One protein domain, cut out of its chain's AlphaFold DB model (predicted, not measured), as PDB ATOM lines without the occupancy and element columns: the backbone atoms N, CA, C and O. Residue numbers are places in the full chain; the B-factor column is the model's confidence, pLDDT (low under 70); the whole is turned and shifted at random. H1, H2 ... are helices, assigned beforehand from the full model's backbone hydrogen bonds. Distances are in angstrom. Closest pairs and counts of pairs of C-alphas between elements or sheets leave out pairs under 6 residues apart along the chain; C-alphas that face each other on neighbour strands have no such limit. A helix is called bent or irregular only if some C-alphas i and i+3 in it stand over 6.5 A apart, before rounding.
ATOM      1  N   GLU A 111     -56.186  37.238  45.438       85.94
ATOM      2  CA  GLU A 111     -54.786  37.642  45.346       85.94
ATOM      3  C   GLU A 111     -54.308  38.157  46.718       85.94
ATOM      4  O   GLU A 111     -55.025  38.944  47.349       85.94
ATOM      5  N   PRO A 112     -53.141  37.714  47.226       90.12
ATOM      6  CA  PRO A 112     -52.660  38.167  48.524       90.12
ATOM      7  C   PRO A 112     -52.349  39.668  48.494       90.12
ATOM      8  O   PRO A 112     -51.768  40.178  47.534       90.12
ATOM      9  N   ASP A 113     -52.683  40.374  49.575       93.75
ATOM     10  CA  ASP A 113     -52.111  41.698  49.817       93.75
ATOM     11  C   ASP A 113     -50.618  41.590  50.187       93.75
ATOM     12  O   ASP A 113     -50.067  40.497  50.361       93.75
ATOM     13  N   HIS A 114     -49.937  42.731  50.301       92.56
ATOM     14  CA  HIS A 114     -48.501  42.745  50.576       92.56
ATOM     15  C   HIS A 114     -48.141  42.181  51.970       92.56
ATOM     16  O   HIS A 114     -47.079  41.578  52.120       92.56
ATOM     17  N   PHE A 115     -49.016  42.280  52.981       95.31
ATOM     18  CA  PHE A 115     -48.768  41.690  54.304       95.31
ATOM     19  C   PHE A 115     -48.892  40.164  54.275       95.31
ATOM     20  O   PHE A 115     -48.031  39.452  54.800       95.31
ATOM     21  N   ALA A 116     -49.941  39.653  53.633       95.88
ATOM     22  CA  ALA A 116     -50.159  38.229  53.439       95.88
ATOM     23  C   ALA A 116     -49.040  37.620  52.586       95.88
ATOM     24  O   ALA A 116     -48.532  36.545  52.913       95.88
ATOM     25  N   LEU A 117     -48.612  38.321  51.531       96.12
ATOM     26  CA  LEU A 117     -47.494  37.900  50.696       96.12
ATOM     27  C   LEU A 117     -46.201  37.804  51.516       96.12
ATOM     28  O   LEU A 117     -45.553  36.758  51.506       96.12
ATOM     29  N   ARG A 118     -45.889  38.826  52.327       96.31
ATOM     30  CA  ARG A 118     -44.742  38.812  53.248       96.31
ATOM     31  C   ARG A 118     -44.744  37.589  54.160       96.31
ATOM     32  O   ARG A 118     -43.721  36.921  54.288       96.31
ATOM     33  N   GLY A 119     -45.881  37.300  54.795       96.25
ATOM     34  CA  GLY A 119     -46.014  36.170  55.716       96.25
ATOM     35  C   GLY A 119     -45.773  34.818  55.041       96.25
ATOM     36  O   GLY A 119     -45.190  33.927  55.653       96.25
ATOM     37  N   ARG A 120     -46.172  34.680  53.773       96.00
ATOM     38  CA  ARG A 120     -45.959  33.459  52.983       96.00
ATOM     39  C   ARG A 120     -44.519  33.313  52.496       96.00
ATOM     40  O   ARG A 120     -44.042  32.192  52.423       96.00
ATOM     41  N   MET A 121     -43.844  34.416  52.173       95.88
ATOM     42  CA  MET A 121     -42.451  34.408  51.708       95.88
ATOM     43  C   MET A 121     -41.440  34.228  52.847       95.88
ATOM     44  O   MET A 121     -40.389  33.631  52.650       95.88
ATOM     45  N   ALA A 122     -41.743  34.747  54.041       94.88
ATOM     46  CA  ALA A 122     -40.804  34.796  55.163       94.88
ATOM     47  C   ALA A 122     -40.130  33.455  55.536       94.88
ATOM     48  O   ALA A 122     -38.960  33.497  55.909       94.88
ATOM     49  N   PRO A 123     -40.787  32.280  55.443       96.00
ATOM     50  CA  PRO A 123     -40.133  30.995  55.711       96.00
ATOM     51  C   PRO A 123     -39.097  30.575  54.656       96.00
ATOM     52  O   PRO A 123     -38.252  29.734  54.946       96.00
ATOM     53  N   GLU A 124     -39.176  31.121  53.439       94.12
ATOM     54  CA  GLU A 124     -38.359  30.720  52.282       94.12
ATOM     55  C   GLU A 124     -37.200  31.687  52.010       94.12
ATOM     56  O   GLU A 124     -36.255  31.357  51.296       94.12
ATOM     57  N   VAL A 125     -37.259  32.887  52.590       95.94
ATOM     58  CA  VAL A 125     -36.305  33.966  52.337       95.94
ATOM     59  C   VAL A 125     -35.402  34.160  53.560       95.94
ATOM     60  O   VAL A 125     -35.907  34.355  54.668       95.94
ATOM     61  N   PRO A 126     -34.063  34.165  53.402       97.31
ATOM     62  CA  PRO A 126     -33.144  34.388  54.516       97.31
ATOM     63  C   PRO A 126     -33.400  35.710  55.248       97.31
ATOM     64  O   PRO A 126     -33.745  36.717  54.629       97.31
ATOM     65  N   THR A 127     -33.148  35.737  56.559       97.06
ATOM     66  CA  THR A 127     -33.423  36.895  57.430       97.06
ATOM     67  C   THR A 127     -32.848  38.211  56.902       97.06
ATOM     68  O   THR A 127     -33.555  39.217  56.870       97.06
ATOM     69  N   GLU A 128     -31.596  38.211  56.436       96.25
ATOM     70  CA  GLU A 128     -30.950  39.413  55.886       96.25
ATOM     71  C   GLU A 128     -31.642  39.913  54.610       96.25
ATOM     72  O   GLU A 128     -31.819  41.118  54.422       96.25
ATOM     73  N   MET A 129     -32.108  38.992  53.763       97.62
ATOM     74  CA  MET A 129     -32.860  39.334  52.557       97.62
ATOM     75  C   MET A 129     -34.261  39.854  52.908       97.62
ATOM     76  O   MET A 129     -34.712  40.855  52.357       97.62
ATOM     77  N   MET A 130     -34.923  39.273  53.911       97.88
ATOM     78  CA  MET A 130     -36.191  39.804  54.430       97.88
ATOM     79  C   MET A 130     -36.051  41.200  55.047       97.88
ATOM     80  O   MET A 130     -37.005  41.991  55.003       97.88
ATOM     81  N   ALA A 131     -34.888  41.511  55.627       97.81
ATOM     82  CA  ALA A 131     -34.563  42.840  56.123       97.81
ATOM     83  C   ALA A 131     -34.328  43.831  54.974       97.81
ATOM     84  O   ALA A 131     -34.826  44.951  55.054       97.81
ATOM     85  N   HIS A 132     -33.634  43.426  53.902       98.06
ATOM     86  CA  HIS A 132     -33.531  44.210  52.659       98.06
ATOM     87  C   HIS A 132     -34.916  44.540  52.100       98.06
ATOM     88  O   HIS A 132     -35.282  45.712  52.025       98.06
ATOM     89  N   ILE A 133     -35.746  43.521  51.867       98.50
ATOM     90  CA  ILE A 133     -37.113  43.692  51.359       98.50
ATOM     91  C   ILE A 133     -37.934  44.634  52.253       98.50
ATOM     92  O   ILE A 133     -38.687  45.459  51.746       98.50
ATOM     93  N   ALA A 134     -37.792  44.568  53.582       98.38
ATOM     94  CA  ALA A 134     -38.494  45.485  54.488       98.38
ATOM     95  C   ALA A 134     -38.133  46.959  54.249       98.38
ATOM     96  O   ALA A 134     -39.016  47.817  54.268       98.38
ATOM     97  N   ARG A 135     -36.849  47.254  54.018       98.56
ATOM     98  CA  ARG A 135     -36.381  48.621  53.750       98.56
ATOM     99  C   ARG A 135     -36.849  49.106  52.383       98.56
ATOM    100  O   ARG A 135     -37.318  50.238  52.285       98.56
ATOM    101  N   VAL A 136     -36.809  48.236  51.372       98.75
ATOM    102  CA  VAL A 136     -37.344  48.533  50.035       98.75
ATOM    103  C   VAL A 136     -38.842  48.815  50.094       98.75
ATOM    104  O   VAL A 136     -39.278  49.819  49.546       98.75
ATOM    105  N   VAL A 137     -39.632  48.004  50.807       98.75
ATOM    106  CA  VAL A 137     -41.079  48.227  50.983       98.75
ATOM    107  C   VAL A 137     -41.358  49.575  51.652       98.75
ATOM    108  O   VAL A 137     -42.173  50.342  51.143       98.75
ATOM    109  N   GLY A 138     -40.656  49.900  52.743       98.44
ATOM    110  CA  GLY A 138     -40.838  51.179  53.435       98.44
ATOM    111  C   GLY A 138     -40.507  52.385  52.551       98.44
ATOM    112  O   GLY A 138     -41.248  53.365  52.529       98.44
ATOM    113  N   LEU A 139     -39.425  52.306  51.774       98.62
ATOM    114  CA  LEU A 139     -39.035  53.383  50.867       98.62
ATOM    115  C   LEU A 139     -39.951  53.473  49.633       98.62
ATOM    116  O   LEU A 139     -40.297  54.572  49.204       98.62
ATOM    117  N   THR A 140     -40.415  52.329  49.126       98.81
ATOM    118  CA  THR A 140     -41.414  52.249  48.050       98.81
ATOM    119  C   THR A 140     -42.710  52.927  48.466       98.81
ATOM    120  O   THR A 140     -43.279  53.661  47.669       98.81
ATOM    121  N   GLU A 141     -43.170  52.733  49.708       98.62
ATOM    122  CA  GLU A 141     -44.368  53.407  50.214       98.62
ATOM    123  C   GLU A 141     -44.224  54.931  50.148       98.62
ATOM    124  O   GLU A 141     -45.129  55.623  49.679       98.62
ATOM    125  N   ILE A 142     -43.075  55.455  50.582       98.50
ATOM    126  CA  ILE A 142     -42.799  56.894  50.561       98.50
ATOM    127  C   ILE A 142     -42.833  57.423  49.124       98.50
ATOM    128  O   ILE A 142     -43.490  58.430  48.858       98.50
ATOM    129  N   PHE A 143     -42.160  56.741  48.194       98.69
ATOM    130  CA  PHE A 143     -42.124  57.141  46.786       98.69
ATOM    131  C   PHE A 143     -43.500  57.047  46.133       98.69
ATOM    132  O   PHE A 143     -43.957  58.022  45.544       98.69
ATOM    133  N   ALA A 144     -44.209  55.937  46.321       98.50
ATOM    134  CA  ALA A 144     -45.529  55.734  45.742       98.50
ATOM    135  C   ALA A 144     -46.536  56.780  46.239       98.50
ATOM    136  O   ALA A 144     -47.288  57.329  45.441       98.50
ATOM    137  N   ARG A 145     -46.518  57.133  47.534       98.38
ATOM    138  CA  ARG A 145     -47.367  58.215  48.068       98.38
ATOM    139  C   ARG A 145     -47.016  59.569  47.468       98.38
ATOM    140  O   ARG A 145     -47.911  60.337  47.137       98.38
ATOM    141  N   ARG A 146     -45.722  59.868  47.370       97.81
ATOM    142  CA  ARG A 146     -45.227  61.153  46.874       97.81
ATOM    143  C   ARG A 146     -45.538  61.375  45.397       97.81
ATOM    144  O   ARG A 146     -45.805  62.506  45.014       97.81
ATOM    145  N   HIS A 147     -45.500  60.308  44.608       97.81
ATOM    146  CA  HIS A 147     -45.730  60.326  43.162       97.81
ATOM    147  C   HIS A 147     -47.137  59.852  42.774       97.81
ATOM    148  O   HIS A 147     -47.360  59.492  41.624       97.81
ATOM    149  N   GLU A 148     -48.075  59.834  43.730       97.94
ATOM    150  CA  GLU A 148     -49.494  59.497  43.519       97.94
ATOM    151  C   GLU A 148     -49.719  58.147  42.800       97.94
ATOM    152  O   GLU A 148     -50.671  57.972  42.040       97.94
ATOM    153  N   ALA A 149     -48.841  57.175  43.051       97.94
ATOM    154  CA  ALA A 149     -48.880  55.849  42.447       97.94
ATOM    155  C   ALA A 149     -49.880  54.909  43.145       97.94
ATOM    156  O   ALA A 149     -50.245  55.101  44.311       97.94
ATOM    157  N   ASP A 150     -50.258  53.819  42.469       98.25
ATOM    158  CA  ASP A 150     -51.042  52.748  43.091       98.25
ATOM    159  C   ASP A 150     -50.213  52.028  44.171       98.25
ATOM    160  O   ASP A 150     -49.327  51.212  43.893       98.25
ATOM    161  N   LEU A 151     -50.532  52.315  45.436       98.25
ATOM    162  CA  LEU A 151     -49.861  51.719  46.592       98.25
ATOM    163  C   LEU A 151     -50.009  50.198  46.654       98.25
ATOM    164  O   LEU A 151     -49.080  49.512  47.076       98.25
ATOM    165  N   ALA A 152     -51.158  49.644  46.268       97.75
ATOM    166  CA  ALA A 152     -51.377  48.206  46.350       97.75
ATOM    167  C   ALA A 152     -50.507  47.455  45.335       97.75
ATOM    168  O   ALA A 152     -50.028  46.358  45.633       97.75
ATOM    169  N   VAL A 153     -50.285  48.032  44.152       98.38
ATOM    170  CA  VAL A 153     -49.359  47.484  43.152       98.38
ATOM    171  C   VAL A 153     -47.912  47.662  43.608       98.38
ATOM    172  O   VAL A 153     -47.189  46.669  43.715       98.38
ATOM    173  N   ALA A 154     -47.513  48.884  43.975       98.69
ATOM    174  CA  ALA A 154     -46.137  49.202  44.360       98.69
ATOM    175  C   ALA A 154     -45.645  48.346  45.541       98.69
ATOM    176  O   ALA A 154     -44.566  47.755  45.487       98.69
ATOM    177  N   LEU A 155     -46.456  48.215  46.599       98.69
ATOM    178  CA  LEU A 155     -46.071  47.466  47.799       98.69
ATOM    179  C   LEU A 155     -46.030  45.954  47.566       98.69
ATOM    180  O   LEU A 155     -45.185  45.275  48.149       98.69
ATOM    181  N   ARG A 156     -46.902  45.405  46.709       98.50
ATOM    182  CA  ARG A 156     -46.830  43.982  46.337       98.50
ATOM    183  C   ARG A 156     -45.596  43.692  45.491       98.50
ATOM    184  O   ARG A 156     -44.904  42.716  45.778       98.50
ATOM    185  N   ALA A 157     -45.281  44.566  44.535       98.69
ATOM    186  CA  ALA A 157     -44.064  44.460  43.739       98.69
ATOM    187  C   ALA A 157     -42.815  44.505  44.636       98.69
ATOM    188  O   ALA A 157     -41.980  43.603  44.594       98.69
ATOM    189  N   ALA A 158     -42.738  45.487  45.540       98.75
ATOM    190  CA  ALA A 158     -41.627  45.619  46.481       98.75
ATOM    191  C   ALA A 158     -41.498  44.420  47.423       98.75
ATOM    192  O   ALA A 158     -40.388  44.016  47.760       98.75
ATOM    193  N   GLN A 159     -42.610  43.811  47.831       98.44
ATOM    194  CA  GLN A 159     -42.573  42.649  48.708       98.44
ATOM    195  C   GLN A 159     -41.988  41.412  48.013       98.44
ATOM    196  O   GLN A 159     -41.323  40.626  48.684       98.44
ATOM    197  N   GLY A 160     -42.233  41.254  46.708       98.12
ATOM    198  CA  GLY A 160     -41.859  40.075  45.925       98.12
ATOM    199  C   GLY A 160     -40.551  40.174  45.130       98.12
ATOM    200  O   GLY A 160     -40.025  39.126  44.760       98.12
ATOM    201  N   HIS A 161     -40.021  41.380  44.879       98.62
ATOM    202  CA  HIS A 161     -38.942  41.610  43.897       98.62
ATOM    203  C   HIS A 161     -37.717  40.693  44.057       98.62
ATOM    204  O   HIS A 161     -37.209  40.159  43.074       98.62
ATOM    205  N   ASP A 162     -37.308  40.452  45.304       98.44
ATOM    206  CA  ASP A 162     -36.103  39.699  45.658       98.44
ATOM    207  C   ASP A 162     -36.397  38.302  46.247       98.44
ATOM    208  O   ASP A 162     -35.524  37.693  46.871       98.44
ATOM    209  N   LEU A 163     -37.605  37.750  46.032       98.31
ATOM    210  CA  LEU A 163     -38.023  36.433  46.554       98.31
ATOM    211  C   LEU A 163     -36.965  35.342  46.319       98.31
ATOM    212  O   LEU A 163     -36.649  34.574  47.224       98.31
ATOM    213  N   LEU A 164     -36.386  35.298  45.119       97.62
ATOM    214  CA  LEU A 164     -35.416  34.275  44.719       97.62
ATOM    215  C   LEU A 164     -33.968  34.785  44.693       97.62
ATOM    216  O   LEU A 164     -33.075  34.108  44.182       97.62
ATOM    217  N   ARG A 165     -33.700  35.975  45.245       97.50
ATOM    218  CA  ARG A 165     -32.392  36.646  45.154       97.50
ATOM    219  C   ARG A 165     -31.266  35.924  45.889       97.50
ATOM    220  O   ARG A 165     -30.096  36.125  45.549       97.50
ATOM    221  N   ALA A 166     -31.607  35.130  46.899       95.56
ATOM    222  CA  ALA A 166     -30.654  34.427  47.753       95.56
ATOM    223  C   ALA A 166     -30.361  32.982  47.308       95.56
ATOM    224  O   ALA A 166     -29.589  32.295  47.977       95.56
ATOM    225  N   LEU A 167     -30.958  32.516  46.204       94.81
ATOM    226  CA  LEU A 167     -30.660  31.193  45.661       94.81
ATOM    227  C   LEU A 167     -29.213  31.106  45.139       94.81
ATOM    228  O   LEU A 167     -28.627  32.112  44.732       94.81
ATOM    229  N   PRO A 168     -28.601  29.911  45.138       95.12
ATOM    230  CA  PRO A 168     -27.295  29.710  44.530       95.12
ATOM    231  C   PRO A 168     -27.379  29.753  42.996       95.12
ATOM    232  O   PRO A 168     -28.399  29.433  42.388       95.12
ATOM    233  N   LYS A 169     -26.247  30.066  42.351       94.62
ATOM    234  CA  LYS A 169     -26.135  30.216  40.885       94.62
ATOM    235  C   LYS A 169     -26.758  29.063  40.088       94.62
ATOM    236  O   LYS A 169     -27.406  29.304  39.074       94.62
ATOM    237  N   GLN A 170     -26.512  27.826  40.516       96.25
ATOM    238  CA  GLN A 170     -26.971  26.625  39.812       96.25
ATOM    239  C   GLN A 170     -28.496  26.474  39.849       96.25
ATOM    240  O   GLN A 170     -29.072  25.943  38.905       96.25
ATOM    241  N   ASP A 171     -29.145  26.977  40.901       97.06
ATOM    242  CA  ASP A 171     -30.593  26.887  41.047       97.06
ATOM    243  C   ASP A 171     -31.306  27.845  40.093       97.06
ATOM    244  O   ASP A 171     -32.278  27.436  39.473       97.06
ATOM    245  N   TRP A 172     -30.787  29.061  39.875       97.75
ATOM    246  CA  TRP A 172     -31.357  29.969  38.868       97.75
ATOM    247  C   TRP A 172     -31.322  29.377  37.462       97.75
ATOM    248  O   TRP A 172     -32.327  29.417  36.762       97.75
ATOM    249  N   LEU A 173     -30.183  28.809  37.055       97.75
ATOM    250  CA  LEU A 173     -30.043  28.202  35.728       97.75
ATOM    251  C   LEU A 173     -30.989  27.014  35.558       97.75
ATOM    252  O   LEU A 173     -31.724  26.963  34.578       97.75
ATOM    253  N   ARG A 174     -31.017  26.108  36.543       98.06
ATOM    254  CA  ARG A 174     -31.911  24.948  36.521       98.06
ATOM    255  C   ARG A 174     -33.376  25.379  36.452       98.06
ATOM    256  O   ARG A 174     -34.095  24.912  35.582       98.06
ATOM    257  N   MET A 175     -33.800  26.299  37.319       97.81
ATOM    258  CA  MET A 175     -35.180  26.797  37.340       97.81
ATOM    259  C   MET A 175     -35.561  27.501  36.034       97.81
ATOM    260  O   MET A 175     -36.700  27.378  35.593       97.81
ATOM    261  N   ALA A 176     -34.636  28.247  35.423       97.62
ATOM    262  CA  ALA A 176     -34.875  28.896  34.140       97.62
ATOM    263  C   ALA A 176     -35.043  27.867  33.013       97.62
ATOM    264  O   ALA A 176     -35.969  27.987  32.217       97.62
ATOM    265  N   GLU A 177     -34.213  26.823  32.985       97.31
ATOM    266  CA  GLU A 177     -34.317  25.735  32.005       97.31
ATOM    267  C   GLU A 177     -35.599  24.911  32.185       97.31
ATOM    268  O   GLU A 177     -36.311  24.674  31.213       97.31
ATOM    269  N   GLU A 178     -35.940  24.539  33.422       97.31
ATOM    270  CA  GLU A 178     -37.159  23.786  33.753       97.31
ATOM    271  C   GLU A 178     -38.439  24.535  33.361       97.31
ATOM    272  O   GLU A 178     -39.415  23.915  32.940       97.31
ATOM    273  N   ARG A 179     -38.429  25.868  33.471       96.44
ATOM    274  CA  ARG A 179     -39.555  26.732  33.088       96.44
ATOM    275  C   ARG A 179     -39.514  27.205  31.637       96.44
ATOM    276  O   ARG A 179     -40.386  27.967  31.231       96.44
ATOM    277  N   GLY A 180     -38.519  26.782  30.855       95.81
ATOM    278  CA  GLY A 180     -38.383  27.183  29.454       95.81
ATOM    279  C   GLY A 180     -38.141  28.682  29.257       95.81
ATOM    280  O   GLY A 180     -38.544  29.230  28.234       95.81
ATOM    281  N   LEU A 181     -37.509  29.357  30.224       95.69
ATOM    282  CA  LEU A 181     -37.099  30.750  30.068       95.69
ATOM    283  C   LEU A 181     -35.986  30.853  29.024       95.69
ATOM    284  O   LEU A 181     -34.929  30.225  29.143       95.69
ATOM    285  N   GLU A 182     -36.207  31.696  28.020       94.69
ATOM    286  CA  GLU A 182     -35.147  32.103  27.108       94.69
ATOM    287  C   GLU A 182     -34.125  32.943  27.876       94.69
ATOM    288  O   GLU A 182     -34.473  33.927  28.525       94.69
ATOM    289  N   MET A 183     -32.863  32.521  27.824       96.31
ATOM    290  CA  MET A 183     -31.756  33.194  28.499       96.31
ATOM    291  C   MET A 183     -30.749  33.684  27.472       96.31
ATOM    292  O   MET A 183     -30.230  32.893  26.674       96.31
ATOM    293  N   LEU A 184     -30.398  34.960  27.558       96.75
ATOM    294  CA  LEU A 184     -29.283  35.536  26.823       96.75
ATOM    295  C   LEU A 184     -27.956  34.897  27.282       96.75
ATOM    296  O   LEU A 184     -27.824  34.499  28.447       96.75
ATOM    297  N   PRO A 185     -26.923  34.841  26.418       96.44
ATOM    298  CA  PRO A 185     -25.599  34.345  26.806       96.44
ATOM    299  C   PRO A 185     -25.068  35.014  28.083       96.44
ATOM    300  O   PRO A 185     -24.618  34.341  29.011       96.44
ATOM    301  N   MET A 186     -25.245  36.330  28.190       95.44
ATOM    302  CA  MET A 186     -24.828  37.115  29.348       95.44
ATOM    303  C   MET A 186     -25.570  36.772  30.650       95.44
ATOM    304  O   MET A 186     -25.023  36.924  31.743       95.44
ATOM    305  N   GLU A 187     -26.823  36.322  30.558       96.94
ATOM    306  CA  GLU A 187     -27.607  35.890  31.715       96.94
ATOM    307  C   GLU A 187     -27.140  34.510  32.176       96.94
ATOM    308  O   GLU A 187     -27.087  34.255  33.375       96.94
ATOM    309  N   ARG A 188     -26.682  33.649  31.259       96.06
ATOM    310  CA  ARG A 188     -26.021  32.385  31.623       96.06
ATOM    311  C   ARG A 188     -24.678  32.616  32.316       96.06
ATOM    312  O   ARG A 188     -24.331  31.911  33.270       96.06
ATOM    313  N   GLU A 189     -23.928  33.625  31.883       94.81
ATOM    314  CA  GLU A 189     -22.675  34.031  32.530       94.81
ATOM    315  C   GLU A 189     -22.916  34.681  33.900       94.81
ATOM    316  O   GLU A 189     -22.204  34.380  34.871       94.81
ATOM    317  N   ARG A 190     -23.978  35.492  34.011       94.94
ATOM    318  CA  ARG A 190     -24.412  36.188  35.232       94.94
ATOM    319  C   ARG A 190     -25.838  35.784  35.658       94.94
ATOM    320  O   ARG A 190     -26.722  36.644  35.671       94.94
ATOM    321  N   PRO A 191     -26.071  34.541  36.139       96.94
ATOM    322  CA  PRO A 191     -27.426  34.035  36.424       96.94
ATOM    323  C   PRO A 191     -28.156  34.770  37.529       96.94
ATOM    324  O   PRO A 191     -29.362  34.633  37.683       96.94
ATOM    325  N   VAL A 192     -27.431  35.594  38.281       97.12
ATOM    326  CA  VAL A 192     -28.037  36.520  39.219       97.12
ATOM    327  C   VAL A 192     -29.063  37.434  38.556       97.12
ATOM    328  O   VAL A 192     -29.952  37.876  39.251       97.12
ATOM    329  N   LEU A 193     -29.003  37.716  37.253       97.19
ATOM    330  CA  LEU A 193     -30.019  38.530  36.571       97.19
ATOM    331  C   LEU A 193     -31.388  37.834  36.478       97.19
ATOM    332  O   LEU A 193     -32.408  38.510  36.404       97.19
ATOM    333  N   LEU A 194     -31.417  36.503  36.589       98.38
ATOM    334  CA  LEU A 194     -32.621  35.689  36.424       98.38
ATOM    335  C   LEU A 194     -33.554  35.715  37.641       98.38
ATOM    336  O   LEU A 194     -34.695  35.275  37.530       98.38
ATOM    337  N   HIS A 195     -33.113  36.219  38.802       98.44
ATOM    338  CA  HIS A 195     -33.954  36.201  40.007       98.44
ATOM    339  C   HIS A 195     -35.245  37.016  39.853       98.44
ATOM    340  O   HIS A 195     -36.251  36.600  40.410       98.44
ATOM    341  N   GLY A 196     -35.238  38.121  39.099       98.31
ATOM    342  CA  GLY A 196     -36.441  38.915  38.822       98.31
ATOM    343  C   GLY A 196     -37.459  38.133  37.984       98.31
ATOM    344  O   GLY A 196     -38.563  37.872  38.469       98.31
ATOM    345  N   PRO A 197     -37.096  37.675  36.768       98.44
ATOM    346  CA  PRO A 197     -37.985  36.869  35.934       98.44
ATOM    347  C   PRO A 197     -38.477  35.588  36.607       98.44
ATOM    348  O   PRO A 197     -39.659  35.261  36.509       98.44
ATOM    349  N   LEU A 198     -37.600  34.893  37.336       98.56
ATOM    350  CA  LEU A 198     -37.981  33.701  38.088       98.56
ATOM    351  C   LEU A 198     -38.903  34.034  39.262       98.56
ATOM    352  O   LEU A 198     -39.853  33.297  39.493       98.56
ATOM    353  N   ALA A 199     -38.668  35.132  39.992       98.44
ATOM    354  CA  ALA A 199     -39.537  35.535  41.096       98.44
ATOM    355  C   ALA A 199     -40.947  35.871  40.603       98.44
ATOM    356  O   ALA A 199     -41.913  35.494  41.259       98.44
ATOM    357  N   ALA A 200     -41.079  36.520  39.443       98.50
ATOM    358  CA  ALA A 200     -42.382  36.782  38.836       98.50
ATOM    359  C   ALA A 200     -43.145  35.476  38.549       98.50
ATOM    360  O   ALA A 200     -44.289  35.339  38.976       98.50
ATOM    361  N   LEU A 201     -42.492  34.491  37.920       98.19
ATOM    362  CA  LEU A 201     -43.094  33.173  37.667       98.19
ATOM    363  C   LEU A 201     -43.461  32.451  38.970       98.19
ATOM    364  O   LEU A 201     -44.568  31.947  39.118       98.19
ATOM    365  N   GLU A 202     -42.565  32.460  39.959       97.88
ATOM    366  CA  GLU A 202     -42.799  31.829  41.259       97.88
ATOM    367  C   GLU A 202     -44.032  32.412  41.967       97.88
ATOM    368  O   GLU A 202     -44.845  31.689  42.554       97.88
ATOM    369  N   LEU A 203     -44.169  33.740  41.921       97.75
ATOM    370  CA  LEU A 203     -45.264  34.471  42.546       97.75
ATOM    371  C   LEU A 203     -46.600  34.205  41.856       97.75
ATOM    372  O   LEU A 203     -47.623  34.067  42.535       97.75
ATOM    373  N   GLU A 204     -46.584  34.093  40.535       97.38
ATOM    374  CA  GLU A 204     -47.744  33.703  39.744       97.38
ATOM    375  C   GLU A 204     -48.187  32.271  40.086       97.38
ATOM    376  O   GLU A 204     -49.309  32.055  40.552       97.38
ATOM    377  N   GLU A 205     -47.271  31.308  39.975       95.56
ATOM    378  CA  GLU A 205     -47.532  29.872  40.126       95.56
ATOM    379  C   GLU A 205     -47.938  29.484  41.558       95.56
ATOM    380  O   GLU A 205     -48.935  28.791  41.784       95.56
ATOM    381  N   ARG A 206     -47.154  29.906  42.560       95.69
ATOM    382  CA  ARG A 206     -47.301  29.441  43.952       95.69
ATOM    383  C   ARG A 206     -47.964  30.464  44.851       95.69
ATOM    384  O   ARG A 206     -48.643  30.089  45.817       95.69
ATOM    385  N   PHE A 207     -47.773  31.754  44.571       95.50
ATOM    386  CA  PHE A 207     -48.314  32.826  45.404       95.50
ATOM    387  C   PHE A 207     -49.669  33.349  44.926       95.50
ATOM    388  O   PHE A 207     -50.351  34.005  45.718       95.50
ATOM    389  N   ALA A 208     -50.130  32.931  43.742       95.31
ATOM    390  CA  ALA A 208     -51.384  33.367  43.130       95.31
ATOM    391  C   ALA A 208     -51.456  34.895  42.954       95.31
ATOM    392  O   ALA A 208     -52.537  35.483  43.054       95.31
ATOM    393  N   VAL A 209     -50.299  35.530  42.733       96.56
ATOM    394  CA  VAL A 209     -50.207  36.916  42.262       96.56
ATOM    395  C   VAL A 209     -50.592  36.918  40.788       96.56
ATOM    396  O   VAL A 209     -50.043  36.147  40.015       96.56
ATOM    397  N   GLN A 210     -51.568  37.734  40.408       96.00
ATOM    398  CA  GLN A 210     -52.148  37.716  39.057       96.00
ATOM    399  C   GLN A 210     -52.108  39.085  38.390       96.00
ATOM    400  O   GLN A 210     -52.336  39.185  37.188       96.00
ATOM    401  N   ASN A 211     -51.852  40.155  39.148       97.00
ATOM    402  CA  ASN A 211     -51.780  41.484  38.571       97.00
ATOM    403  C   ASN A 211     -50.521  41.616  37.686       97.00
ATOM    404  O   ASN A 211     -49.411  41.596  38.229       97.00
ATOM    405  N   PRO A 212     -50.664  41.814  36.360       97.50
ATOM    406  CA  PRO A 212     -49.522  41.904  35.454       97.50
ATOM    407  C   PRO A 212     -48.598  43.078  35.794       97.50
ATOM    408  O   PRO A 212     -47.389  42.928  35.706       97.50
ATOM    409  N   LEU A 213     -49.124  44.199  36.309       98.06
ATOM    410  CA  LEU A 213     -48.293  45.333  36.735       98.06
ATOM    411  C   LEU A 213     -47.359  44.962  37.895       98.06
ATOM    412  O   LEU A 213     -46.228  45.433  37.955       98.06
ATOM    413  N   VAL A 214     -47.811  44.098  38.813       98.62
ATOM    414  CA  VAL A 214     -46.965  43.586  39.905       98.62
ATOM    415  C   VAL A 214     -45.911  42.632  39.347       98.62
ATOM    416  O   VAL A 214     -44.736  42.744  39.697       98.62
ATOM    417  N   LEU A 215     -46.334  41.691  38.500       98.69
ATOM    418  CA  LEU A 215     -45.457  40.663  37.944       98.69
ATOM    419  C   LEU A 215     -44.373  41.270  37.048       98.69
ATOM    420  O   LEU A 215     -43.210  40.915  37.207       98.69
ATOM    421  N   ASP A 216     -44.716  42.225  36.185       98.56
ATOM    422  CA  ASP A 216     -43.767  42.886  35.285       98.56
ATOM    423  C   ASP A 216     -42.817  43.817  36.039       98.56
ATOM    424  O   ASP A 216     -41.613  43.808  35.774       98.56
ATOM    425  N   ALA A 217     -43.314  44.541  37.051       98.69
ATOM    426  CA  ALA A 217     -42.453  45.326  37.931       98.69
ATOM    427  C   ALA A 217     -41.381  44.449  38.597       98.69
ATOM    428  O   ALA A 217     -40.231  44.864  38.706       98.69
ATOM    429  N   ILE A 218     -41.731  43.232  39.025       98.81
ATOM    430  CA  ILE A 218     -40.786  42.274  39.617       98.81
ATOM    431  C   ILE A 218     -39.867  41.668  38.554       98.81
ATOM    432  O   ILE A 218     -38.652  41.603  38.758       98.81
ATOM    433  N   ARG A 219     -40.430  41.253  37.416       98.75
ATOM    434  CA  ARG A 219     -39.716  40.607  36.309       98.75
ATOM    435  C   ARG A 219     -38.532  41.444  35.847       98.75
ATOM    436  O   ARG A 219     -37.442  40.903  35.683       98.75
ATOM    437  N   TYR A 220     -38.729  42.753  35.705       98.69
ATOM    438  CA  TYR A 220     -37.736  43.657  35.133       98.69
ATOM    439  C   TYR A 220     -37.065  44.574  36.164       98.69
ATOM    440  O   TYR A 220     -36.372  45.514  35.791       98.69
ATOM    441  N   HIS A 221     -37.203  44.339  37.476       98.69
ATOM    442  CA  HIS A 221     -36.693  45.271  38.503       98.69
ATOM    443  C   HIS A 221     -35.157  45.447  38.514       98.69
ATOM    444  O   HIS A 221     -34.616  46.354  39.157       98.69
ATOM    445  N   THR A 222     -34.423  44.568  37.833       98.00
ATOM    446  CA  THR A 222     -32.968  44.662  37.669       98.00
ATOM    447  C   THR A 222     -32.571  45.587  36.523       98.00
ATOM    448  O   THR A 222     -31.574  46.295  36.647       98.00
ATOM    449  N   THR A 223     -33.346  45.601  35.439       98.38
ATOM    450  CA  THR A 223     -33.061  46.334  34.195       98.38
ATOM    451  C   THR A 223     -33.897  47.601  34.042       98.38
ATOM    452  O   THR A 223     -33.498  48.514  33.328       98.38
ATOM    453  N   GLY A 224     -35.047  47.652  34.713       98.38
ATOM    454  CA  GLY A 224     -36.166  48.514  34.359       98.38
ATOM    455  C   GLY A 224     -36.859  48.036  33.078       98.38
ATOM    456  O   GLY A 224     -36.410  47.079  32.436       98.38
ATOM    457  N   HIS A 225     -37.967  48.692  32.740       98.56
ATOM    458  CA  HIS A 225     -38.707  48.465  31.502       98.56
ATOM    459  C   HIS A 225     -39.306  49.793  30.996       98.56
ATOM    460  O   HIS A 225     -39.735  50.600  31.828       98.56
ATOM    461  N   PRO A 226     -39.381  50.038  29.671       98.19
ATOM    462  CA  PRO A 226     -39.964  51.264  29.111       98.19
ATOM    463  C   PRO A 226     -41.408  51.546  29.556       98.19
ATOM    464  O   PRO A 226     -41.772  52.697  29.766       98.19
ATOM    465  N   ASP A 227     -42.206  50.495  29.752       97.12
ATOM    466  CA  ASP A 227     -43.633  50.612  30.105       97.12
ATOM    467  C   ASP A 227     -43.906  50.780  31.612       97.12
ATOM    468  O   ASP A 227     -45.052  50.702  32.054       97.12
ATOM    469  N   TYR A 228     -42.875  50.983  32.439       98.12
ATOM    470  CA  TYR A 228     -43.064  51.165  33.879       98.12
ATOM    471  C   TYR A 228     -43.895  52.408  34.211       98.12
ATOM    472  O   TYR A 228     -43.541  53.538  33.871       98.12
ATOM    473  N   GLY A 229     -44.962  52.180  34.976       97.81
ATOM    474  CA  GLY A 229     -45.696  53.218  35.686       97.81
ATOM    475  C   GLY A 229     -44.990  53.676  36.971       97.81
ATOM    476  O   GLY A 229     -43.974  53.102  37.391       97.81
ATOM    477  N   PRO A 230     -45.526  54.712  37.638       98.00
ATOM    478  CA  PRO A 230     -44.941  55.266  38.857       98.00
ATOM    479  C   PRO A 230     -44.866  54.244  40.005       98.00
ATOM    480  O   PRO A 230     -43.951  54.319  40.826       98.00
ATOM    481  N   GLU A 231     -45.754  53.249  40.055       98.38
ATOM    482  CA  GLU A 231     -45.724  52.146  41.023       98.38
ATOM    483  C   GLU A 231     -44.504  51.227  40.853       98.38
ATOM    484  O   GLU A 231     -43.849  50.878  41.840       98.38
ATOM    485  N   ALA A 232     -44.153  50.891  39.611       98.75
ATOM    486  CA  ALA A 232     -42.981  50.084  39.289       98.75
ATOM    487  C   ALA A 232     -41.692  50.890  39.488       98.75
ATOM    488  O   ALA A 232     -40.742  50.394  40.099       98.75
ATOM    489  N   TRP A 233     -41.679  52.163  39.069       98.75
ATOM    490  CA  TRP A 233     -40.541  53.049  39.311       98.75
ATOM    491  C   TRP A 233     -40.293  53.319  40.794       98.75
ATOM    492  O   TRP A 233     -39.137  53.379  41.212       98.75
ATOM    493  N   SER A 234     -41.350  53.425  41.604       98.88
ATOM    494  CA  SER A 234     -41.224  53.572  43.059       98.88
ATOM    495  C   SER A 234     -40.450  52.403  43.658       98.88
ATOM    496  O   SER A 234     -39.496  52.616  44.403       98.88
ATOM    497  N   MET A 235     -40.813  51.172  43.288       98.81
ATOM    498  CA  MET A 235     -40.116  49.976  43.756       98.81
ATOM    499  C   MET A 235     -38.690  49.893  43.206       98.81
ATOM    500  O   MET A 235     -37.749  49.685  43.973       98.81
ATOM    501  N   PHE A 236     -38.521  50.121  41.900       98.88
ATOM    502  CA  PHE A 236     -37.224  50.066  41.232       98.88
ATOM    503  C   PHE A 236     -36.216  50.999  41.901       98.88
ATOM    504  O   PHE A 236     -35.146  50.556  42.308       98.88
ATOM    505  N   VAL A 237     -36.560  52.281  42.062       98.81
ATOM    506  CA  VAL A 237     -35.661  53.268  42.669       98.81
ATOM    507  C   VAL A 237     -35.411  52.929  44.139       98.81
ATOM    508  O   VAL A 237     -34.262  52.983  44.577       98.81
ATOM    509  N   ALA A 238     -36.443  52.521  44.888       98.81
ATOM    510  CA  ALA A 238     -36.308  52.149  46.297       98.81
ATOM    511  C   ALA A 238     -35.306  51.004  46.522       98.81
ATOM    512  O   ALA A 238     -34.470  51.104  47.419       98.81
ATOM    513  N   ASP A 239     -35.332  49.961  45.687       98.81
ATOM    514  CA  ASP A 239     -34.372  48.847  45.755       98.81
ATOM    515  C   ASP A 239     -32.917  49.317  45.575       98.81
ATOM    516  O   ASP A 239     -31.983  48.799  46.198       98.81
ATOM    517  N   LYS A 240     -32.702  50.354  44.759       98.44
ATOM    518  CA  LYS A 240     -31.351  50.842  44.464       98.44
ATOM    519  C   LYS A 240     -30.828  51.831  45.489       98.44
ATOM    520  O   LYS A 240     -29.614  51.973  45.585       98.44
ATOM    521  N   VAL A 241     -31.695  52.514  46.234       98.44
ATOM    522  CA  VAL A 241     -31.293  53.619  47.123       98.44
ATOM    523  C   VAL A 241     -31.690  53.418  48.582       98.44
ATOM    524  O   VAL A 241     -31.638  54.365  49.366       98.44
ATOM    525  N   GLU A 242     -32.050  52.199  48.987       97.81
ATOM    526  CA  GLU A 242     -32.182  51.894  50.411       97.81
ATOM    527  C   GLU A 242     -30.855  52.126  51.166       97.81
ATOM    528  O   GLU A 242     -29.766  52.196  50.585       97.81
ATOM    529  N   GLU A 243     -30.945  52.308  52.483       96.44
ATOM    530  CA  GLU A 243     -29.850  52.829  53.308       96.44
ATOM    531  C   GLU A 243     -28.537  52.033  53.208       96.44
ATOM    532  O   GLU A 243     -27.461  52.637  53.270       96.44
ATOM    533  N   GLN A 244     -28.589  50.708  53.021       96.94
ATOM    534  CA  GLN A 244     -27.378  49.898  52.889       96.94
ATOM    535  C   GLN A 244     -26.731  50.069  51.508       96.94
ATOM    536  O   GLN A 244     -25.503  50.177  51.444       96.94
ATOM    537  N   LYS A 245     -27.507  50.183  50.417       97.00
ATOM    538  CA  LYS A 245     -26.970  50.546  49.092       97.00
ATOM    539  C   LYS A 245     -26.288  51.908  49.124       97.00
ATOM    540  O   LYS A 245     -25.171  52.027  48.628       97.00
ATOM    541  N   LEU A 246     -26.913  52.914  49.741       96.44
ATOM    542  CA  LEU A 246     -26.333  54.259  49.862       96.44
ATOM    543  C   LEU A 246     -25.026  54.255  50.654       96.44
ATOM    544  O   LEU A 246     -24.071  54.931  50.272       96.44
ATOM    545  N   ALA A 247     -24.970  53.488  51.746       96.56
ATOM    546  CA  ALA A 247     -23.753  53.337  52.535       96.56
ATOM    547  C   ALA A 247     -22.630  52.651  51.738       96.56
ATOM    548  O   ALA A 247     -21.466  53.028  51.871       96.56
ATOM    549  N   ALA A 248     -22.974  51.659  50.911       96.69
ATOM    550  CA  ALA A 248     -22.019  50.919  50.092       96.69
ATOM    551  C   ALA A 248     -21.540  51.706  48.861       96.69
ATOM    552  O   ALA A 248     -20.387  51.564  48.456       96.69
ATOM    553  N   TRP A 249     -22.402  52.532  48.262       96.62
ATOM    554  CA  TRP A 249     -22.083  53.306  47.066       96.62
ATOM    555  C   TRP A 249     -22.661  54.729  47.148       96.62
ATOM    556  O   TRP A 249     -23.760  54.991  46.657       96.62
ATOM    557  N   PRO A 250     -21.904  55.689  47.718       95.25
ATOM    558  CA  PRO A 250     -22.379  57.057  47.939       95.25
ATOM    559  C   PRO A 250     -22.803  57.816  46.676       95.25
ATOM    560  O   PRO A 250     -23.596  58.749  46.772       95.25
ATOM    561  N   ALA A 251     -22.329  57.411  45.489       94.69
ATOM    562  CA  ALA A 251     -22.763  57.999  44.220       94.69
ATOM    563  C   ALA A 251     -24.266  57.802  43.960       94.69
ATOM    564  O   ALA A 251     -24.854  58.569  43.212       94.69
ATOM    565  N   LEU A 252     -24.916  56.833  44.613       96.81
ATOM    566  CA  LEU A 252     -26.369  56.652  44.563       96.81
ATOM    567  C   LEU A 252     -27.135  57.785  45.253       96.81
ATOM    568  O   LEU A 252     -28.357  57.864  45.144       96.81
ATOM    569  N   ARG A 253     -26.443  58.691  45.951       96.00
ATOM    570  CA  ARG A 253     -27.103  59.809  46.608       96.00
ATOM    571  C   ARG A 253     -27.843  60.716  45.625       96.00
ATOM    572  O   ARG A 253     -28.975  61.093  45.898       96.00
ATOM    573  N   GLN A 254     -27.249  60.990  44.470       95.19
ATOM    574  CA  GLN A 254     -27.905  61.790  43.434       95.19
ATOM    575  C   GLN A 254     -29.186  61.129  42.903       95.19
ATOM    576  O   GLN A 254     -30.150  61.822  42.605       95.19
ATOM    577  N   VAL A 255     -29.223  59.790  42.855       97.75
ATOM    578  CA  VAL A 255     -30.420  59.023  42.482       97.75
ATOM    579  C   VAL A 255     -31.517  59.251  43.513       97.75
ATOM    580  O   VAL A 255     -32.645  59.563  43.145       97.75
ATOM    581  N   LEU A 256     -31.179  59.144  44.804       97.44
ATOM    582  CA  LEU A 256     -32.133  59.431  45.869       97.44
ATOM    583  C   LEU A 256     -32.626  60.877  45.771       97.44
ATOM    584  O   LEU A 256     -33.828  61.080  45.764       97.44
ATOM    585  N   ASP A 257     -31.736  61.866  45.672       95.50
ATOM    586  CA  ASP A 257     -32.131  63.279  45.652       95.50
ATOM    587  C   ASP A 257     -33.100  63.583  44.490       95.50
ATOM    588  O   ASP A 257     -34.129  64.221  44.717       95.50
ATOM    589  N   LEU A 258     -32.842  63.039  43.291       96.81
ATOM    590  CA  LEU A 258     -33.731  63.148  42.123       96.81
ATOM    591  C   LEU A 258     -35.087  62.458  42.324       96.81
ATOM    592  O   LEU A 258     -36.094  62.945  41.812       96.81
ATOM    593  N   ALA A 259     -35.140  61.365  43.094       97.44
ATOM    594  CA  ALA A 259     -36.377  60.628  43.364       97.44
ATOM    595  C   ALA A 259     -37.408  61.470  44.130       97.44
ATOM    596  O   ALA A 259     -38.596  61.148  44.133       97.44
ATOM    597  N   GLY A 260     -36.968  62.567  44.756       95.19
ATOM    598  CA  GLY A 260     -37.855  63.577  45.311       95.19
ATOM    599  C   GLY A 260     -38.720  64.245  44.242       95.19
ATOM    600  O   GLY A 260     -39.896  64.478  44.483       95.19
ATOM    601  N   ASP A 261     -38.206  64.515  43.052       94.88
ATOM    602  CA  ASP A 261     -38.946  65.304  42.060       94.88
ATOM    603  C   ASP A 261     -39.425  64.454  40.882       94.88
ATOM    604  O   ASP A 261     -40.502  64.694  40.344       94.88
ATOM    605  N   SER A 262     -38.667  63.423  40.502       97.81
ATOM    606  CA  SER A 262     -39.034  62.524  39.410       97.81
ATOM    607  C   SER A 262     -38.392  61.149  39.576       97.81
ATOM    608  O   SER A 262     -37.167  61.005  39.575       97.81
ATOM    609  N   LEU A 263     -39.230  60.110  39.666       98.38
ATOM    610  CA  LEU A 263     -38.757  58.723  39.685       98.38
ATOM    611  C   LEU A 263     -38.107  58.317  38.358       98.38
ATOM    612  O   LEU A 263     -37.116  57.595  38.371       98.38
ATOM    613  N   GLU A 264     -38.618  58.815  37.231       98.50
ATOM    614  CA  GLU A 264     -38.017  58.596  35.911       98.50
ATOM    615  C   GLU A 264     -36.611  59.215  35.836       98.50
ATOM    616  O   GLU A 264     -35.672  58.563  35.377       98.50
ATOM    617  N   ALA A 265     -36.426  60.439  36.350       98.31
ATOM    618  CA  ALA A 265     -35.111  61.085  36.394       98.31
ATOM    619  C   ALA A 265     -34.137  60.339  37.321       98.31
ATOM    620  O   ALA A 265     -32.968  60.160  36.980       98.31
ATOM    621  N   ALA A 266     -34.618  59.858  38.472       98.31
ATOM    622  CA  ALA A 266     -33.834  59.015  39.369       98.31
ATOM    623  C   ALA A 266     -33.421  57.695  38.696       98.31
ATOM    624  O   ALA A 266     -32.249  57.324  38.729       98.31
ATOM    625  N   ALA A 267     -34.357  57.006  38.041       98.50
ATOM    626  CA  ALA A 267     -34.082  55.765  37.327       98.50
ATOM    627  C   ALA A 267     -33.072  55.971  36.186       98.50
ATOM    628  O   ALA A 267     -32.124  55.193  36.067       98.50
ATOM    629  N   LEU A 268     -33.206  57.053  35.411       98.56
ATOM    630  CA  LEU A 268     -32.247  57.431  34.370       98.56
ATOM    631  C   LEU A 268     -30.843  57.657  34.946       98.56
ATOM    632  O   LEU A 268     -29.865  57.132  34.409       98.56
ATOM    633  N   ALA A 269     -30.735  58.399  36.051       98.19
ATOM    634  CA  ALA A 269     -29.463  58.613  36.736       98.19
ATOM    635  C   ALA A 269     -28.848  57.291  37.223       98.19
ATOM    636  O   ALA A 269     -27.666  57.045  36.994       98.19
ATOM    637  N   TYR A 270     -29.643  56.406  37.836       98.31
ATOM    638  CA  TYR A 270     -29.166  55.092  38.275       98.31
ATOM    639  C   TYR A 270     -28.626  54.262  37.109       98.31
ATOM    640  O   TYR A 270     -27.491  53.791  37.173       98.31
ATOM    641  N   LEU A 271     -29.420  54.117  36.044       98.12
ATOM    642  CA  LEU A 271     -29.058  53.317  34.876       98.12
ATOM    643  C   LEU A 271     -27.783  53.846  34.210       98.12
ATOM    644  O   LEU A 271     -26.911  53.053  33.856       98.12
ATOM    645  N   THR A 272     -27.632  55.170  34.132       97.38
ATOM    646  CA  THR A 272     -26.436  55.831  33.590       97.38
ATOM    647  C   THR A 272     -25.197  55.542  34.446       97.38
ATOM    648  O   THR A 272     -24.171  55.113  33.922       97.38
ATOM    649  N   LEU A 273     -25.294  55.676  35.774       96.38
ATOM    650  CA  LEU A 273     -24.192  55.350  36.693       96.38
ATOM    651  C   LEU A 273     -23.785  53.875  36.612       96.38
ATOM    652  O   LEU A 273     -22.600  53.543  36.680       96.38
ATOM    653  N   THR A 274     -24.758  52.968  36.501       96.00
ATOM    654  CA  THR A 274     -24.469  51.535  36.382       96.00
ATOM    655  C   THR A 274     -23.868  51.166  35.037       96.00
ATOM    656  O   THR A 274     -22.931  50.374  35.021       96.00
ATOM    657  N   GLU A 275     -24.333  51.771  33.941       96.06
ATOM    658  CA  GLU A 275     -23.752  51.604  32.606       96.06
ATOM    659  C   GLU A 275     -22.289  52.057  32.600       96.06
ATOM    660  O   GLU A 275     -21.415  51.272  32.243       96.06
ATOM    661  N   GLN A 276     -21.989  53.265  33.088       95.12
ATOM    662  CA  GLN A 276     -20.613  53.766  33.186       95.12
ATOM    663  C   GLN A 276     -19.712  52.829  34.002       95.12
ATOM    664  O   GLN A 276     -18.589  52.520  33.598       95.12
ATOM    665  N   ARG A 277     -20.206  52.349  35.151       95.31
ATOM    666  CA  ARG A 277     -19.474  51.406  36.005       95.31
ATOM    667  C   ARG A 277     -19.218  50.081  35.291       95.31
ATOM    668  O   ARG A 277     -18.113  49.550  35.388       95.31
ATOM    669  N   ASP A 278     -20.224  49.531  34.621       94.69
ATOM    670  CA  ASP A 278     -20.112  48.242  33.946       94.69
ATOM    671  C   ASP A 278     -19.177  48.343  32.729       94.69
ATOM    672  O   ASP A 278     -18.296  47.493  32.590       94.69
ATOM    673  N   LEU A 279     -19.242  49.433  31.952       95.56
ATOM    674  CA  LEU A 279     -18.283  49.734  30.878       95.56
ATOM    675  C   LEU A 279     -16.850  49.855  31.405       95.56
ATOM    676  O   LEU A 279     -15.938  49.245  30.847       95.56
ATOM    677  N   ALA A 280     -16.639  50.578  32.507       96.06
ATOM    678  CA  ALA A 280     -15.320  50.714  33.129       96.06
ATOM    679  C   ALA A 280     -14.749  49.370  33.621       96.06
ATOM    680  O   ALA A 280     -13.533  49.203  33.705       96.06
ATOM    681  N   MET A 281     -15.615  48.402  33.935       94.38
ATOM    682  CA  MET A 281     -15.238  47.037  34.320       94.38
ATOM    683  C   MET A 281     -15.164  46.063  33.131       94.38
ATOM    684  O   MET A 281     -14.913  44.878  33.354       94.38
ATOM    685  N   GLY A 282     -15.409  46.520  31.899       94.56
ATOM    686  CA  GLY A 282     -15.462  45.667  30.708       94.56
ATOM    687  C   GLY A 282     -16.603  44.645  30.738       94.56
ATOM    688  O   GLY A 282     -16.466  43.557  30.186       94.56
ATOM    689  N   ARG A 283     -17.704  44.952  31.434       92.44
ATOM    690  CA  ARG A 283     -18.880  44.081  31.545       92.44
ATOM    691  C   ARG A 283     -19.926  44.459  30.509       92.44
ATOM    692  O   ARG A 283     -20.215  45.632  30.309       92.44
ATOM    693  N   GLU A 284     -20.557  43.445  29.933       94.81
ATOM    694  CA  GLU A 284     -21.714  43.638  29.068       94.81
ATOM    695  C   GLU A 284     -22.918  44.172  29.864       94.81
ATOM    696  O   GLU A 284     -23.180  43.765  31.007       94.81
ATOM    697  N   ILE A 285     -23.664  45.090  29.257       96.44
ATOM    698  CA  ILE A 285     -24.860  45.706  29.836       96.44
ATOM    699  C   ILE A 285     -26.081  45.025  29.237       96.44
ATOM    700  O   ILE A 285     -26.104  44.712  28.052       96.44
ATOM    701  N   HIS A 286     -27.091  44.772  30.067       97.44
ATOM    702  CA  HIS A 286     -28.291  44.091  29.600       97.44
ATOM    703  C   HIS A 286     -29.013  44.940  28.534       97.44
ATOM    704  O   HIS A 286     -29.296  46.106  28.822       97.44
ATOM    705  N   PRO A 287     -29.379  44.391  27.359       97.88
ATOM    706  CA  PRO A 287     -30.020  45.156  26.285       97.88
ATOM    707  C   PRO A 287     -31.265  45.925  26.738       97.88
ATOM    708  O   PRO A 287     -31.376  47.118  26.482       97.88
ATOM    709  N   LEU A 288     -32.143  45.286  27.521       98.25
ATOM    710  CA  LEU A 288     -33.329  45.950  28.080       98.25
ATOM    711  C   LEU A 288     -32.988  47.133  29.008       98.25
ATOM    712  O   LEU A 288     -33.739  48.102  29.065       98.25
ATOM    713  N   ALA A 289     -31.859  47.093  29.722       98.31
ATOM    714  CA  ALA A 289     -31.435  48.219  30.556       98.31
ATOM    715  C   ALA A 289     -30.969  49.406  29.697       98.31
ATOM    716  O   ALA A 289     -31.259  50.554  30.036       98.31
ATOM    717  N   ILE A 290     -30.303  49.134  28.565       98.31
ATOM    718  CA  ILE A 290     -29.935  50.151  27.567       98.31
ATOM    719  C   ILE A 290     -31.206  50.770  26.981       98.31
ATOM    720  O   ILE A 290     -31.376  51.985  27.036       98.31
ATOM    721  N   GLU A 291     -32.130  49.937  26.502       98.62
ATOM    722  CA  GLU A 291     -33.405  50.379  25.930       98.62
ATOM    723  C   GLU A 291     -34.200  51.244  26.915       98.62
ATOM    724  O   GLU A 291     -34.659  52.336  26.573       98.62
ATOM    725  N   THR A 292     -34.314  50.789  28.164       98.62
ATOM    726  CA  THR A 292     -35.003  51.517  29.232       98.62
ATOM    727  C   THR A 292     -34.350  52.873  29.489       98.62
ATOM    728  O   THR A 292     -35.036  53.893  29.574       98.62
ATOM    729  N   ARG A 293     -33.019  52.916  29.579       98.25
ATOM    730  CA  ARG A 293     -32.278  54.162  29.791       98.25
ATOM    731  C   ARG A 293     -32.502  55.144  28.645       98.25
ATOM    732  O   ARG A 293     -32.779  56.316  28.892       98.25
ATOM    733  N   GLU A 294     -32.412  54.684  27.400       98.06
ATOM    734  CA  GLU A 294     -32.652  55.518  26.221       98.06
ATOM    735  C   GLU A 294     -34.098  56.015  26.144       98.06
ATOM    736  O   GLU A 294     -34.338  57.162  25.763       98.06
ATOM    737  N   HIS A 295     -35.065  55.177  26.525       98.44
ATOM    738  CA  HIS A 295     -36.464  55.573  26.633       98.44
ATOM    739  C   HIS A 295     -36.643  56.726  27.628       98.44
ATOM    740  O   HIS A 295     -37.234  57.748  27.277       98.44
ATOM    741  N   LEU A 296     -36.080  56.603  28.833       98.19
ATOM    742  CA  LEU A 296     -36.138  57.650  29.854       98.19
ATOM    743  C   LEU A 296     -35.418  58.931  29.408       98.19
ATOM    744  O   LEU A 296     -35.950  60.024  29.583       98.19
ATOM    745  N   ALA A 297     -34.258  58.816  28.754       96.88
ATOM    746  CA  ALA A 297     -33.491  59.963  28.257       96.88
ATOM    747  C   ALA A 297     -34.244  60.807  27.211       96.88
ATOM    748  O   ALA A 297     -33.940  61.985  27.033       96.88
ATOM    749  N   ARG A 298     -35.238  60.232  26.519       97.06
ATOM    750  CA  ARG A 298     -36.123  60.972  25.601       97.06
ATOM    751  C   ARG A 298     -37.264  61.705  26.311       97.06
ATOM    752  O   ARG A 298     -37.903  62.553  25.693       97.06
ATOM    753  N   ARG A 299     -37.550  61.364  27.568       95.75
ATOM    754  CA  ARG A 299     -38.700  61.865  28.339       95.75
ATOM    755  C   ARG A 299     -38.311  62.882  29.397       95.75
ATOM    756  O   ARG A 299     -39.057  63.827  29.638       95.75
ATOM    757  N   VAL A 300     -37.160  62.679  30.027       95.12
ATOM    758  CA  VAL A 300     -36.672  63.500  31.132       95.12
ATOM    759  C   VAL A 300     -35.215  63.884  30.919       95.12
ATOM    760  O   VAL A 300     -34.441  63.153  30.305       95.12
ATOM    761  N   SER A 301     -34.833  65.027  31.480       88.06
ATOM    762  CA  SER A 301     -33.450  65.502  31.497       88.06
ATOM    763  C   SER A 301     -32.921  65.474  32.924       88.06
ATOM    764  O   SER A 301     -33.589  65.949  33.842       88.06
ATOM    765  N   ILE A 302     -31.707  64.961  33.105       86.69
ATOM    766  CA  ILE A 302     -30.971  65.043  34.374       86.69
ATOM    767  C   ILE A 302     -29.888  66.131  34.287       86.69
ATOM    768  O   ILE A 302     -29.375  66.392  33.196       86.69
ATOM    769  N   PRO A 303     -29.534  66.801  35.401       78.62
ATOM    770  CA  PRO A 303     -28.471  67.803  35.401       78.62
ATOM    771  C   PRO A 303     -27.139  67.211  34.927       78.62
ATOM    772  O   PRO A 303     -26.782  66.110  35.327       78.62
ATOM    773  N   ALA A 304     -26.351  67.966  34.156       68.75
ATOM    774  CA  ALA A 304     -25.059  67.496  33.636       68.75
ATOM    775  C   ALA A 304     -24.040  67.113  34.730       68.75
ATOM    776  O   ALA A 304     -23.098  66.389  34.457       68.75
ATOM    777  N   VAL A 305     -24.236  67.583  35.967       59.34
ATOM    778  CA  VAL A 305     -23.399  67.246  37.138       59.34
ATOM    779  C   VAL A 305     -23.669  65.818  37.654       59.34
ATOM    780  O   VAL A 305     -22.938  65.328  38.507       59.34
ATOM    781  N   VAL A 306     -24.722  65.162  37.150       57.84
ATOM    782  CA  VAL A 306     -25.110  63.776  37.471       57.84
ATOM    783  C   VAL A 306     -24.493  62.762  36.484       57.84
ATOM    784  O   VAL A 306     -24.552  61.557  36.729       57.84
ATOM    785  N   LEU A 307     -23.896  63.247  35.383       52.59
ATOM    786  CA  LEU A 307     -23.221  62.465  34.335       52.59
ATOM    787  C   LEU A 307     -21.716  62.336  34.597       52.59
ATOM    788  O   LEU A 307     -21.181  61.262  34.245       52.59
TER     789      LEU A 307
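AT A GLANCE: This is residues 111 to 307 of the 307 residues of the protein "HD domain-containing protein" of Chloroflexi bacterium (UniProt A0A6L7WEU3). A compact globule of helices is built round H8 in its middle, with H2, H3 and H7 packing on H8 from one part of the globule and H10 and H11 from another. H1 packs on H3, H6 packs on H7 with H4 on H6 and little H5 close by, and H12 crosses H11. The printed part has 197 residues with twelve named helices, H1 to H12 in chain order, and no named strand; the class is all helix. H8, H10 and H11 form an up-and-down bundle, each running against the one before it. The radius of gyration of the C-alphas is 15.9 A, and the spans are 45 by 38 by 30 A.

HOW THE PARTS SIT: H1, residues 114 to 121, touches H3, residues 151 to 160, closest at the C-alphas of His 114 and Arg 156, 4.7 A. H2, residues 127 to 146, forms a hairpin with H3, the closest C-alphas being Val 137 and Ala 158, 5.2 A. H4, residues 169 to 178, touches H6, residues 191 to 205, at a steep tilt of 48 degrees, closest at C-alphas 169 and 191, 6.0 A. H5, residues 185 to 189, is close to H6 but not clearly touching, with C-alphas 187 and 193 at 6.0 A. H6 is irregular, but only just: C-alphas 193 and 196 are 6.8 A apart. H6 forms a hairpin with H7, residues 212 to 219, the closest C-alphas being Pro 197 and Arg 219, 4.1 A. H8, residues 230 to 241, and H3 are the hubs, touching five helices each; their closest C-alphas are Ala 154 and Glu 231, 4.5 A. H9, residues 243 to 248, and H10, residues 250 to 259, only just touch, with 3 pairs of C-alphas within 8 A, and only at the corner; the closest are 246 and 252, 5.8 A. H10 forms a hairpin with H11, residues 263 to 280, of which residues 265 to 270 alone touch H10; the closest C-alphas are 255 and 266, 4.6 A. H12, residues 287 to 297, touches residues 264 to 272 of H11, closest at C-alphas 268 and 293, 5.6 A. Every O i to N i+4 pair is within hydrogen-bond range in H1, H2, H3, H4, H5, H7, H8, H9, H11 and H12, against 8 of 11 in H6 and 4 of 6 in H10.

IN THESE COORDINATES: H1 begins at C-alpha 114, (-48.501, 42.745, 50.576). H2 measures 29.0 A from first to last C-alpha, H6 20.9 A, H8 16.0 A and H11 25.6 A. H12 ends at C-alpha 297, (-33.491, 59.963, 28.257).

THE WHOLE: The C-alphas farthest apart, Glu 178 and Val 305, are 45.7 A apart. The printed part has no cut and no long link. Residues 304 to 307, up to the chain's last, have pLDDT under 70.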